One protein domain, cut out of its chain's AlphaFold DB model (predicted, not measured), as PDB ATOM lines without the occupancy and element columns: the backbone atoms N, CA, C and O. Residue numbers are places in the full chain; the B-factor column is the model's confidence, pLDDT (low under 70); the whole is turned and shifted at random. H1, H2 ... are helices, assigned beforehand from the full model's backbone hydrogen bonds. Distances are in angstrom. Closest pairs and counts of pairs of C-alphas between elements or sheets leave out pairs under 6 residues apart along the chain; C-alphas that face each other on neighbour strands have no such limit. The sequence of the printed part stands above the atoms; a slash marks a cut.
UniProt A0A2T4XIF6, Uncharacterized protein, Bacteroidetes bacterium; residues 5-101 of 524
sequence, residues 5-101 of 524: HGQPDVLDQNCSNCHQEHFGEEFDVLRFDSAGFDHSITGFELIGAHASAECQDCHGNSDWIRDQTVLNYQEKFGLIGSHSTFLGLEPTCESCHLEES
ATOM      1  N   HIS A   5     163.710 251.430 199.434       79.69
ATOM      2  CA  HIS A   5     163.068 252.640 198.886       79.69
ATOM      3  C   HIS A   5     162.030 252.366 197.784       79.69
ATOM      4  O   HIS A   5     161.370 253.287 197.309       79.69
ATOM      5  N   GLY A   6     161.925 251.123 197.312       76.12
ATOM      6  CA  GLY A   6     160.898 250.674 196.377       76.12
ATOM      7  C   GLY A   6     159.660 250.084 197.051       76.12
ATOM      8  O   GLY A   6     158.681 249.846 196.346       76.12
ATOM      9  N   GLN A   7     159.685 249.851 198.369       77.50
ATOM     10  CA  GLN A   7     158.561 249.255 199.089       77.50
ATOM     11  C   GLN A   7     157.398 250.246 199.236       77.50
ATOM     12  O   GLN A   7     157.644 251.414 199.558       77.50
ATOM     13  N   PRO A   8     156.135 249.808 199.060       78.06
ATOM     14  CA  PRO A   8     154.960 250.675 199.186       78.06
ATOM     15  C   PRO A   8     154.934 251.461 200.503       78.06
ATOM     16  O   PRO A   8     154.738 252.673 200.499       78.06
ATOM     17  N   ASP A   9     155.259 250.790 201.611       76.19
ATOM     18  CA  ASP A   9     155.240 251.373 202.957       76.19
ATOM     19  C   ASP A   9     156.360 252.392 203.209       76.19
ATOM     20  O   ASP A   9     156.320 253.119 204.202       76.19
ATOM     21  N   VAL A  10     157.367 252.457 202.333       78.06
ATOM     22  CA  VAL A  10     158.478 253.421 202.397       78.06
ATOM     23  C   VAL A  10     158.236 254.592 201.443       78.06
ATOM     24  O   VAL A  10     158.561 255.728 201.779       78.06
ATOM     25  N   LEU A  11     157.619 254.342 200.284       78.81
ATOM     26  CA  LEU A  11     157.302 255.367 199.280       78.81
ATOM     27  C   LEU A  11     156.362 256.458 199.810       78.81
ATOM     28  O   LEU A  11     156.483 257.614 199.407       78.81
ATOM     29  N   ASP A  12     155.465 256.096 200.728       79.56
ATOM     30  CA  ASP A  12     154.510 257.019 201.345       79.56
ATOM     31  C   ASP A  12     155.068 257.739 202.590       79.56
ATOM     32  O   ASP A  12     154.396 258.595 203.178       79.56
ATOM     33  N   GLN A  13     156.303 257.435 203.005       80.81
ATOM     34  CA  GLN A  13     156.951 258.096 204.138       80.81
ATOM     35  C   GLN A  13     157.729 259.340 203.713       80.81
ATOM     36  O   GLN A  13     158.281 259.443 202.620       80.81
ATOM     37  N   ASN A  14     157.806 260.318 204.617       80.81
ATOM     38  CA  ASN A  14     158.656 261.478 204.391       80.81
ATOM     39  C   ASN A  14     160.127 261.075 204.550       80.81
ATOM     40  O   ASN A  14     160.488 260.495 205.576       80.81
ATOM     41  N   CYS A  15     160.978 261.439 203.586       76.69
ATOM     42  CA  CYS A  15     162.414 261.149 203.617       76.69
ATOM     43  C   CYS A  15     163.064 261.588 204.938       76.69
ATOM     44  O   CYS A  15     163.955 260.904 205.431       76.69
ATOM     45  N   SER A  16     162.577 262.676 205.551       74.69
ATOM     46  CA  SER A  16     163.082 263.200 206.827       74.69
ATOM     47  C   SER A  16     162.921 262.251 208.018       74.69
ATOM     48  O   SER A  16     163.584 262.434 209.036       74.69
ATOM     49  N   ASN A  17     162.021 261.269 207.929       74.56
ATOM     50  CA  ASN A  17     161.788 260.305 209.005       74.56
ATOM     51  C   ASN A  17     162.947 259.309 209.135       74.56
ATOM     52  O   ASN A  17     163.219 258.833 210.235       74.56
ATOM     53  N   CYS A  18     163.638 259.031 208.027       71.94
ATOM     54  CA  CYS A  18     164.768 258.105 207.964       71.94
ATOM     55  C   CYS A  18     166.099 258.840 207.731       71.94
ATOM     56  O   CYS A  18     167.126 258.428 208.258       71.94
ATOM     57  N   HIS A  19     166.078 259.966 207.011       74.62
ATOM     58  CA  HIS A  19     167.248 260.784 206.692       74.62
ATOM     59  C   HIS A  19     167.152 262.148 207.375       74.62
ATOM     60  O   HIS A  19     166.499 263.072 206.885       74.62
ATOM     61  N   GLN A  20     167.809 262.283 208.525       68.75
ATOM     62  CA  GLN A  20     167.842 263.546 209.255       68.75
ATOM     63  C   GLN A  20     169.023 264.404 208.776       68.75
ATOM     64  O   GLN A  20     170.168 264.171 209.138       68.75
ATOM     65  N   GLU A  21     168.742 265.411 207.959       61.72
ATOM     66  CA  GLU A  21     169.697 266.453 207.556       61.72
ATOM     67  C   GLU A  21     169.812 267.502 208.689       61.72
ATOM     68  O   GLU A  21     168.807 267.777 209.342       61.72
ATOM     69  N   HIS A  22     171.004 268.089 208.913       63.25
ATOM     70  CA  HIS A  22     171.398 269.098 209.943       63.25
ATOM     71  C   HIS A  22     172.373 268.654 211.055       63.25
ATOM     72  O   HIS A  22     172.597 269.405 212.006       63.25
ATOM     73  N   PHE A  23     173.032 267.505 210.925       63.84
ATOM     74  CA  PHE A  23     174.035 267.048 211.901       63.84
ATOM     75  C   PHE A  23     175.506 267.333 211.508       63.84
ATOM     76  O   PHE A  23     176.412 266.940 212.238       63.84
ATOM     77  N   GLY A  24     175.750 268.077 210.418       67.00
ATOM     78  CA  GLY A  24     177.086 268.493 209.948       67.00
ATOM     79  C   GLY A  24     177.564 267.744 208.694       67.00
ATOM     80  O   GLY A  24     176.965 266.744 208.321       67.00
ATOM     81  N   GLU A  25     178.636 268.223 208.042       63.41
ATOM     82  CA  GLU A  25     179.203 267.609 206.813       63.41
ATOM     83  C   GLU A  25     179.720 266.176 207.021       63.41
ATOM     84  O   GLU A  25     179.820 265.415 206.065       63.41
ATOM     85  N   GLU A  26     180.029 265.800 208.263       62.28
ATOM     86  CA  GLU A  26     180.498 264.456 208.624       62.28
ATOM     87  C   GLU A  26     179.354 263.516 209.049       62.28
ATOM     88  O   GLU A  26     179.608 262.387 209.470       62.28
ATOM     89  N   PHE A  27     178.093 263.965 208.997       64.00
ATOM     90  CA  PHE A  27     176.967 263.127 209.390       64.00
ATOM     91  C   PHE A  27     176.645 262.090 208.319       64.00
ATOM     92  O   PHE A  27     176.286 262.426 207.191       64.00
ATOM     93  N   ASP A  28     176.716 260.821 208.709       62.09
ATOM     94  CA  ASP A  28     176.298 259.718 207.859       62.09
ATOM     95  C   ASP A  28     174.767 259.674 207.746       62.09
ATOM     96  O   ASP A  28     174.047 259.299 208.677       62.09
ATOM     97  N   VAL A  29     174.274 260.078 206.577       64.62
ATOM     98  CA  VAL A  29     172.848 260.118 206.229       64.62
ATOM     99  C   VAL A  29     172.266 258.700 206.056       64.62
ATOM    100  O   VAL A  29     171.044 258.544 206.019       64.62
ATOM    101  N   LEU A  30     173.110 257.660 205.993       60.78
ATOM    102  CA  LEU A  30     172.742 256.251 205.804       60.78
ATOM    103  C   LEU A  30     172.727 255.446 207.117       60.78
ATOM    104  O   LEU A  30     173.063 254.263 207.143       60.78
ATOM    105  N   ARG A  31     172.308 256.055 208.231       63.31
ATOM    106  CA  ARG A  31     172.229 255.355 209.518       63.31
ATOM    107  C   ARG A  31     170.928 254.556 209.657       63.31
ATOM    108  O   ARG A  31     169.898 255.113 210.030       63.31
ATOM    109  N   PHE A  32     170.993 253.245 209.437       70.88
ATOM    110  CA  PHE A  32     169.938 252.291 209.800       70.88
ATOM    111  C   PHE A  32     170.413 251.341 210.912       70.88
ATOM    112  O   PHE A  32     171.613 251.199 211.151       70.88
ATOM    113  N   ASP A  33     169.474 250.738 211.644       74.00
ATOM    114  CA  ASP A  33     169.796 249.742 212.669       74.00
ATOM    115  C   ASP A  33     170.179 248.422 211.998       74.00
ATOM    116  O   ASP A  33     169.309 247.655 211.596       74.00
ATOM    117  N   SER A  34     171.480 248.166 211.868       75.81
ATOM    118  CA  SER A  34     171.997 246.934 211.272       75.81
ATOM    119  C   SER A  34     171.789 245.699 212.153       75.81
ATOM    120  O   SER A  34     171.834 244.590 211.640       75.81
ATOM    121  N   ALA A  35     171.582 245.861 213.466       77.25
ATOM    122  CA  ALA A  35     171.385 244.737 214.384       77.25
ATOM    123  C   ALA A  35     169.933 244.235 214.387       77.25
ATOM    124  O   ALA A  35     169.690 243.062 214.658       77.25
ATOM    125  N   GLY A  36     168.979 245.123 214.100       81.62
ATOM    126  CA  GLY A  36     167.549 244.822 214.006       81.62
ATOM    127  C   GLY A  36     166.983 244.869 212.585       81.62
ATOM    128  O   GLY A  36     165.763 244.918 212.437       81.62
ATOM    129  N   PHE A  37     167.830 244.921 211.551       84.94
ATOM    130  CA  PHE A  37     167.371 245.046 210.168       84.94
ATOM    131  C   PHE A  37     166.646 243.777 209.709       84.94
ATOM    132  O   PHE A  37     167.220 242.690 209.694       84.94
ATOM    133  N   ASP A  38     165.388 243.924 209.296       85.06
ATOM    134  CA  ASP A  38     164.587 242.836 208.742       85.06
ATOM    135  C   ASP A  38     164.815 242.735 207.229       85.06
ATOM    136  O   ASP A  38     164.386 243.601 206.466       85.06
ATOM    137  N   HIS A  39     165.484 241.672 206.785       87.44
ATOM    138  CA  HIS A  39     165.826 241.490 205.375       87.44
ATOM    139  C   HIS A  39     164.601 241.208 204.486       87.44
ATOM    140  O   HIS A  39     164.652 241.473 203.282       87.44
ATOM    141  N   SER A  40     163.470 240.763 205.053       83.88
ATOM    142  CA  SER A  40     162.240 240.489 204.293       83.88
ATOM    143  C   SER A  40     161.704 241.737 203.577       83.88
ATOM    144  O   SER A  40     161.164 241.650 202.471       83.88
ATOM    145  N   ILE A  41     161.961 242.933 204.124       80.69
ATOM    146  CA  ILE A  41     161.537 244.211 203.531       80.69
ATOM    147  C   ILE A  41     162.294 244.543 202.237       80.69
ATOM    148  O   ILE A  41     161.913 245.449 201.496       80.69
ATOM    149  N   THR A  42     163.391 243.847 201.939       79.44
ATOM    150  CA  THR A  42     164.155 244.053 200.700       79.44
ATOM    151  C   THR A  42     163.565 243.287 199.513       79.44
ATOM    152  O   THR A  42     163.917 243.581 198.372       79.44
ATOM    153  N   GLY A  43     162.639 242.354 199.769       79.31
ATOM    154  CA  GLY A  43     162.148 241.389 198.785       79.31
ATOM    155  C   GLY A  43     163.040 240.151 198.631       79.31
ATOM    156  O   GLY A  43     162.741 239.307 197.793       79.31
ATOM    157  N   PHE A  44     164.107 240.037 199.428       84.19
ATOM    158  CA  PHE A  44     164.981 238.869 199.508       84.19
ATOM    159  C   PHE A  44     165.052 238.400 200.963       84.19
ATOM    160  O   PHE A  44     165.795 238.955 201.767       84.19
ATOM    161  N   GLU A  45     164.218 237.435 201.333       88.81
ATOM    162  CA  GLU A  45     164.203 236.882 202.689       88.81
ATOM    163  C   GLU A  45     165.374 235.908 202.880       88.81
ATOM    164  O   GLU A  45     165.606 235.035 202.044       88.81
ATOM    165  N   LEU A  46     166.115 236.049 203.982       89.94
ATOM    166  CA  LEU A  46     167.225 235.152 204.305       89.94
ATOM    167  C   LEU A  46     166.675 233.850 204.898       89.94
ATOM    168  O   LEU A  46     166.317 233.792 206.073       89.94
ATOM    169  N   ILE A  47     166.608 232.812 204.067       90.88
ATOM    170  CA  ILE A  47     166.056 231.497 204.415       90.88
ATOM    171  C   ILE A  47     167.108 230.385 204.314       90.88
ATOM    172  O   ILE A  47     168.102 230.495 203.592       90.88
ATOM    173  N   GLY A  48     166.878 229.288 205.041       91.88
ATOM    174  CA  GLY A  48     167.795 228.147 205.089       91.88
ATOM    175  C   GLY A  48     169.171 228.517 205.653       91.88
ATOM    176  O   GLY A  48     169.251 229.220 206.660       91.88
ATOM    177  N   ALA A  49     170.246 228.066 205.007       90.69
ATOM    178  CA  ALA A  49     171.628 228.344 205.402       90.69
ATOM    179  C   ALA A  49     171.966 229.849 205.403       90.69
ATOM    180  O   ALA A  49     172.792 230.302 206.197       90.69
ATOM    181  N   HIS A  50     171.273 230.649 204.586       92.06
ATOM    182  CA  HIS A  50     171.459 232.101 204.531       92.06
ATOM    183  C   HIS A  50     170.910 232.833 205.764       92.06
ATOM    184  O   HIS A  50     171.286 233.977 206.004       92.06
ATOM    185  N   ALA A  51     170.051 232.202 206.575       91.19
ATOM    186  CA  ALA A  51     169.483 232.830 207.772       91.19
ATOM    187  C   ALA A  51     170.538 233.145 208.852       91.19
ATOM    188  O   ALA A  51     170.312 233.998 209.709       91.19
ATOM    189  N   SER A  52     171.685 232.458 208.817       89.06
ATOM    190  CA  SER A  52     172.830 232.704 209.704       89.06
ATOM    191  C   SER A  52     173.943 233.549 209.074       89.06
ATOM    192  O   SER A  52     174.970 233.736 209.723       89.06
ATOM    193  N   ALA A  53     173.770 234.028 207.838       89.62
ATOM    194  CA  ALA A  53     174.781 234.822 207.145       89.62
ATOM    195  C   ALA A  53     174.949 236.206 207.789       89.62
ATOM    196  O   ALA A  53     173.978 236.855 208.194       89.62
ATOM    197  N   GLU A  54     176.188 236.681 207.864       89.06
ATOM    198  CA  GLU A  54     176.501 238.032 208.310       89.06
ATOM    199  C   GLU A  54     176.403 239.023 207.143       89.06
ATOM    200  O   GLU A  54     176.534 238.680 205.970       89.06
ATOM    201  N   CYS A  55     176.213 240.313 207.442       85.38
ATOM    202  CA  CYS A  55     176.046 241.334 206.402       85.38
ATOM    203  C   CYS A  55     177.229 241.387 205.415       85.38
ATOM    204  O   CYS A  55     177.038 241.706 204.244       85.38
ATOM    205  N   GLN A  56     178.451 241.107 205.888       85.00
ATOM    206  CA  GLN A  56     179.649 241.107 205.045       85.00
ATOM    207  C   GLN A  56     179.712 239.906 204.097       85.00
ATOM    208  O   GLN A  56     180.348 240.027 203.054       85.00
ATOM    209  N   ASP A  57     179.028 238.803 204.395       87.12
ATOM    210  CA  ASP A  57     179.043 237.618 203.532       87.12
ATOM    211  C   ASP A  57     178.376 237.904 202.182       87.12
ATOM    212  O   ASP A  57     178.787 237.346 201.175       87.12
ATOM    213  N   CYS A  58     177.408 238.832 202.145       86.19
ATOM    214  CA  CYS A  58     176.709 239.256 200.923       86.19
ATOM    215  C   CYS A  58     177.178 240.626 200.402       86.19
ATOM    216  O   CYS A  58     177.266 240.848 199.198       86.19
ATOM    217  N   HIS A  59     177.470 241.573 201.300       83.88
ATOM    218  CA  HIS A  59     177.804 242.959 200.934       83.88
ATOM    219  C   HIS A  59     179.307 243.264 200.953       83.88
ATOM    220  O   HIS A  59     179.703 244.398 200.671       83.88
ATOM    221  N   GLY A  60     180.128 242.260 201.280       80.06
ATOM    222  CA  GLY A  60     181.589 242.315 201.344       80.06
ATOM    223  C   GLY A  60     182.284 242.345 199.985       80.06
ATOM    224  O   GLY A  60     183.398 242.859 199.856       80.06
ATOM    225  N   ASN A  61     181.632 241.786 198.964       81.00
ATOM    226  CA  ASN A  61     182.238 241.540 197.664       81.00
ATOM    227  C   ASN A  61     181.587 242.392 196.564       81.00
ATOM    228  O   ASN A  61     180.438 242.180 196.175       81.00
ATOM    229  N   SER A  62     182.339 243.363 196.043       77.00
ATOM    230  CA  SER A  62     181.892 244.225 194.945       77.00
ATOM    231  C   SER A  62     181.831 243.513 193.593       77.00
ATOM    232  O   SER A  62     181.152 244.010 192.698       77.00
ATOM    233  N   ASP A  63     182.503 242.368 193.437       79.62
ATOM    234  CA  ASP A  63     182.585 241.642 192.161       79.62
ATOM    235  C   ASP A  63     181.237 241.019 191.758       79.62
ATOM    236  O   ASP A  63     180.976 240.783 190.578       79.62
ATOM    237  N   TRP A  64     180.325 240.835 192.719       84.88
ATOM    238  CA  TRP A  64     178.952 240.381 192.475       84.88
ATOM    239  C   TRP A  64     178.026 241.478 191.929       84.88
ATOM    240  O   TRP A  64     176.929 241.197 191.444       84.88
ATOM    241  N   ILE A  65     178.447 242.746 191.967       84.12
ATOM    242  CA  ILE A  65     177.636 243.874 191.498       84.12
ATOM    243  C   ILE A  65     177.821 244.028 189.994       84.12
ATOM    244  O   ILE A  65     178.863 244.475 189.521       84.12
ATOM    245  N   ARG A  66     176.772 243.726 189.224       82.12
ATOM    246  CA  ARG A  66     176.807 243.841 187.756       82.12
ATOM    247  C   ARG A  66     176.223 245.151 187.220       82.12
ATOM    248  O   ARG A  66     176.478 245.511 186.069       82.12
ATOM    249  N   ASP A  67     175.477 245.899 188.042       85.00
ATOM    250  CA  ASP A  67     174.898 247.186 187.639       85.00
ATOM    251  C   ASP A  67     175.990 248.255 187.465       85.00
ATOM    252  O   ASP A  67     176.543 248.803 188.423       85.00
ATOM    253  N   GLN A  68     176.254 248.604 186.205       84.38
ATOM    254  CA  GLN A  68     177.241 249.611 185.817       84.38
ATOM    255  C   GLN A  68     176.971 250.990 186.431       84.38
ATOM    256  O   GLN A  68     177.900 251.755 186.670       84.38
ATOM    257  N   THR A  69     175.717 251.339 186.714       85.62
ATOM    258  CA  THR A  69     175.365 252.609 187.368       85.62
ATOM    259  C   THR A  69     175.902 252.647 188.793       85.62
ATOM    260  O   THR A  69     176.446 253.665 189.226       85.62
ATOM    261  N   VAL A  70     175.768 251.533 189.512       82.12
ATOM    262  CA  VAL A  70     176.226 251.392 190.896       82.12
ATOM    263  C   VAL A  70     177.750 251.334 190.953       82.12
ATOM    264  O   VAL A  70     178.345 252.033 191.772       82.12
ATOM    265  N   LEU A  71     178.388 250.592 190.043       82.25
ATOM    266  CA  LEU A  71     179.850 250.546 189.930       82.25
ATOM    267  C   LEU A  71     180.442 251.937 189.648       82.25
ATOM    268  O   LEU A  71     181.320 252.395 190.379       82.25
ATOM    269  N   ASN A  72     179.892 252.664 188.669       84.19
ATOM    270  CA  ASN A  72     180.315 254.034 188.349       84.19
ATOM    271  C   ASN A  72     180.111 255.002 189.528       84.19
ATOM    272  O   ASN A  72     180.907 255.921 189.736       84.19
ATOM    273  N   TYR A  73     179.033 254.828 190.304       80.75
ATOM    274  CA  TYR A  73     178.794 255.614 191.515       80.75
ATOM    275  C   TYR A  73     179.877 255.346 192.565       80.75
ATOM    276  O   TYR A  73     180.469 256.289 193.090       80.75
ATOM    277  N   GLN A  74     180.177 254.077 192.837       77.44
ATOM    278  CA  GLN A  74     181.204 253.700 193.806       77.44
ATOM    279  C   GLN A  74     182.592 254.199 193.392       77.44
ATOM    280  O   GLN A  74     183.321 254.719 194.236       77.44
ATOM    281  N   GLU A  75     182.929 254.129 192.101       80.75
ATOM    282  CA  GLU A  75     184.179 254.671 191.558       80.75
ATOM    283  C   GLU A  75     184.286 256.180 191.784       80.75
ATOM    284  O   GLU A  75     185.263 256.669 192.354       80.75
ATOM    285  N   LYS A  76     183.242 256.925 191.401       81.62
ATOM    286  CA  LYS A  76     183.204 258.388 191.495       81.62
ATOM    287  C   LYS A  76     183.434 258.904 192.915       81.62
ATOM    288  O   LYS A  76     184.024 259.972 193.080       81.62
ATOM    289  N   PHE A  77     182.944 258.184 193.920       76.31
ATOM    290  CA  PHE A  77     183.045 258.573 195.328       76.31
ATOM    291  C   PHE A  77     184.166 257.849 196.089       76.31
ATOM    292  O   PHE A  77     184.287 258.028 197.298       76.31
ATOM    293  N   GLY A  78     185.012 257.067 195.404       72.00
ATOM    294  CA  GLY A  78     186.138 256.365 196.026       72.00
ATOM    295  C   GLY A  78     185.722 255.266 197.011       72.00
ATOM    296  O   GLY A  78     186.481 254.946 197.922       72.00
ATOM    297  N   LEU A  79     184.527 254.694 196.837       68.69
ATOM    298  CA  LEU A  79     183.929 253.691 197.729       68.69
ATOM    299  C   LEU A  79     184.363 252.251 197.401       68.69
ATOM    300  O   LEU A  79     184.080 251.334 198.161       68.69
ATOM    301  N   ILE A  80     185.093 252.052 196.299       60.88
ATOM    302  CA  ILE A  80     185.536 250.730 195.815       60.88
ATOM    303  C   ILE A  80     186.430 249.997 196.839       60.88
ATOM    304  O   ILE A  80     186.453 248.774 196.869       60.88
ATOM    305  N   GLY A  81     187.141 250.718 197.715       55.16
ATOM    306  CA  GLY A  81     188.041 250.123 198.714       55.16
ATOM    307  C   GLY A  81     187.421 249.826 200.085       55.16
ATOM    308  O   GLY A  81     188.131 249.316 200.950       55.16
ATOM    309  N   SER A  82     186.147 250.170 200.329       56.31
ATOM    310  CA  SER A  82     185.505 249.953 201.639       56.31
ATOM    311  C   SER A  82     184.760 248.620 201.760       56.31
ATOM    312  O   SER A  82     184.249 248.339 202.843       56.31
ATOM    313  N   HIS A  83     184.710 247.803 200.695       52.88
ATOM    314  CA  HIS A  83     184.150 246.436 200.678       52.88
ATOM    315  C   HIS A  83     182.777 246.296 201.369       52.88
ATOM    316  O   HIS A  83     182.502 245.298 202.011       52.88
ATOM    317  N   SER A  84     181.930 247.325 201.344       61.81
ATOM    318  CA  SER A  84     180.659 247.315 202.086       61.81
ATOM    319  C   SER A  84     179.661 248.240 201.414       61.81
ATOM    320  O   SER A  84     179.536 249.419 201.739       61.81
ATOM    321  N   THR A  85     178.970 247.715 200.411       74.94
ATOM    322  CA  THR A  85     177.929 248.453 199.694       74.94
ATOM    323  C   THR A  85     176.641 247.649 199.694       74.94
ATOM    324  O   THR A  85     176.616 246.459 199.388       74.94
ATOM    325  N   PHE A  86     175.546 248.319 200.040       79.50
ATOM    326  CA  PHE A  86     174.213 247.719 200.103       79.50
ATOM    327  C   PHE A  86     173.424 247.909 198.796       79.50
ATOM    328  O   PHE A  86     172.211 247.715 198.759       79.50
ATOM    329  N   LEU A  87     174.093 248.348 197.724       78.88
ATOM    330  CA  LEU A  87     173.475 248.685 196.444       78.88
ATOM    331  C   LEU A  87     173.933 247.733 195.340       78.88
ATOM    332  O   LEU A  87     175.112 247.410 195.246       78.88
ATOM    333  N   GLY A  88     173.010 247.393 194.438       80.12
ATOM    334  CA  GLY A  88     173.326 246.773 193.148       80.12
ATOM    335  C   GLY A  88     173.453 245.249 193.138       80.12
ATOM    336  O   GLY A  88     173.713 244.704 192.070       80.12
ATOM    337  N   LEU A  89     173.244 244.575 194.274       84.88
ATOM    338  CA  LEU A  89     173.133 243.116 194.324       84.88
ATOM    339  C   LEU A  89     171.729 242.685 193.865       84.88
ATOM    340  O   LEU A  89     170.728 243.240 194.328       84.88
ATOM    341  N   GLU A  90     171.656 241.735 192.933       84.75
ATOM    342  CA  GLU A  90     170.385 241.186 192.444       84.75
ATOM    343  C   GLU A  90     169.942 239.988 193.305       84.75
ATOM    344  O   GLU A  90     170.789 239.231 193.765       84.75
ATOM    345  N   PRO A  91     168.634 239.795 193.563       83.75
ATOM    346  CA  PRO A  91     168.131 238.722 194.426       83.75
ATOM    347  C   PRO A  91     167.989 237.387 193.667       83.75
ATOM    348  O   PRO A  91     166.910 236.799 193.629       83.75
ATOM    349  N   THR A  92     169.058 236.937 193.013       85.88
ATOM    350  CA  THR A  92     169.100 235.718 192.180       85.88
ATOM    351  C   THR A  92     170.305 234.868 192.564       85.88
ATOM    352  O   THR A  92     171.359 235.427 192.837       85.88
ATOM    353  N   CYS A  93     170.211 233.537 192.539       87.12
ATOM    354  CA  CYS A  93     171.325 232.665 192.935       87.12
ATOM    355  C   CYS A  93     172.611 232.956 192.133       87.12
ATOM    356  O   CYS A  93     173.697 233.059 192.703       87.12
ATOM    357  N   GLU A  94     172.488 233.189 190.823       84.75
ATOM    358  CA  GLU A  94     173.602 233.457 189.910       84.75
ATOM    359  C   GLU A  94     174.278 234.829 190.090       84.75
ATOM    360  O   GLU A  94     175.306 235.107 189.457       84.75
ATOM    361  N   SER A  95     173.733 235.726 190.919       84.38
ATOM    362  CA  SER A  95     174.429 236.984 191.216       84.38
ATOM    363  C   SER A  95     175.682 236.727 192.049       84.38
ATOM    364  O   SER A  95     176.691 237.397 191.837       84.38
ATOM    365  N   CYS A  96     175.622 235.738 192.947       85.75
ATOM    366  CA  CYS A  96     176.702 235.394 193.871       85.75
ATOM    367  C   CYS A  96     177.348 234.039 193.538       85.75
ATOM    368  O   CYS A  96     178.567 233.928 193.593       85.75
ATOM    369  N   HIS A  97     176.560 233.041 193.117       86.12
ATOM    370  CA  HIS A  97     177.007 231.646 192.969       86.12
ATOM    371  C   HIS A  97     177.301 231.211 191.520       86.12
ATOM    372  O   HIS A  97     177.477 230.026 191.254       86.12
ATOM    373  N   LEU A  98     177.356 232.133 190.547       78.25
ATOM    374  CA  LEU A  98     177.559 231.754 189.134       78.25
ATOM    375  C   LEU A  98     178.889 231.023 188.893       78.25
ATOM    376  O   LEU A  98     178.920 230.065 188.127       78.25
ATOM    377  N   GLU A  99     179.968 231.461 189.542       75.81
ATOM    378  CA  GLU A  99     181.299 230.850 189.393       75.81
ATOM    379  C   GLU A  99     181.430 229.513 190.145       75.81
ATOM    380  O   GLU A  99     182.341 228.738 189.869       75.81
ATOM    381  N   GLU A 100     180.503 229.227 191.060       78.25
ATOM    382  CA  GLU A 100     180.445 227.990 191.848       78.25
ATOM    383  C   GLU A 100     179.616 226.898 191.148       78.25
ATOM    384  O   GLU A 100     179.628 225.740 191.566       78.25
ATOM    385  N   SER A 101     178.908 227.241 190.063       77.75
ATOM    386  CA  SER A 101     178.078 226.297 189.312       77.75
ATOM    387  C   SER A 101     178.923 225.236 188.606       77.75
ATOM    388  O   SER A 101     179.612 225.497 187.618       77.75
TER     389      SER A 101
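AT A GLANCE: This is residues 5 to 101 of the 524 residues of an uncharacterized protein of Bacteroidetes bacterium (UniProt A0A2T4XIF6). What shape? It has little regular structure: loops strung with six short helices, residues 22 to 27 sticking out. How large? The printed part has 97 residues, 31 in named helices, no named strand: all helix. It is only just loose, close to compact, radius of gyration of the C-alphas 15.2 A, spanning 48 by 30 by 22 A.

IN THESE COORDINATES: Where is H1? It is residues 8 to 11, C-alpha 8 at (154.960, 250.675, 199.186). The others? H2 is residues 39 to 42, H3 48 to 52, H4 55 to 59, H5 68 to 76 and H6 93 to 96, C-alpha 96 at (176.702, 235.394, 193.871).

HOW THE PARTS SIT: Do helices touch? None touches another; H4 and H6 are only just apart, at 8.0 A. Backbones? In H4 and H5 every O i to N i+4 pair is within hydrogen-bond range; in H3 0 of 1, but 1 of 2 O i to N i+3 pairs.

THE WHOLE: Any cut? The printed part has none; links H1 to H2 and H5 to H6 are long. Low confidence? pLDDT is under 70 at residues 20 to 31 and 79 to 84.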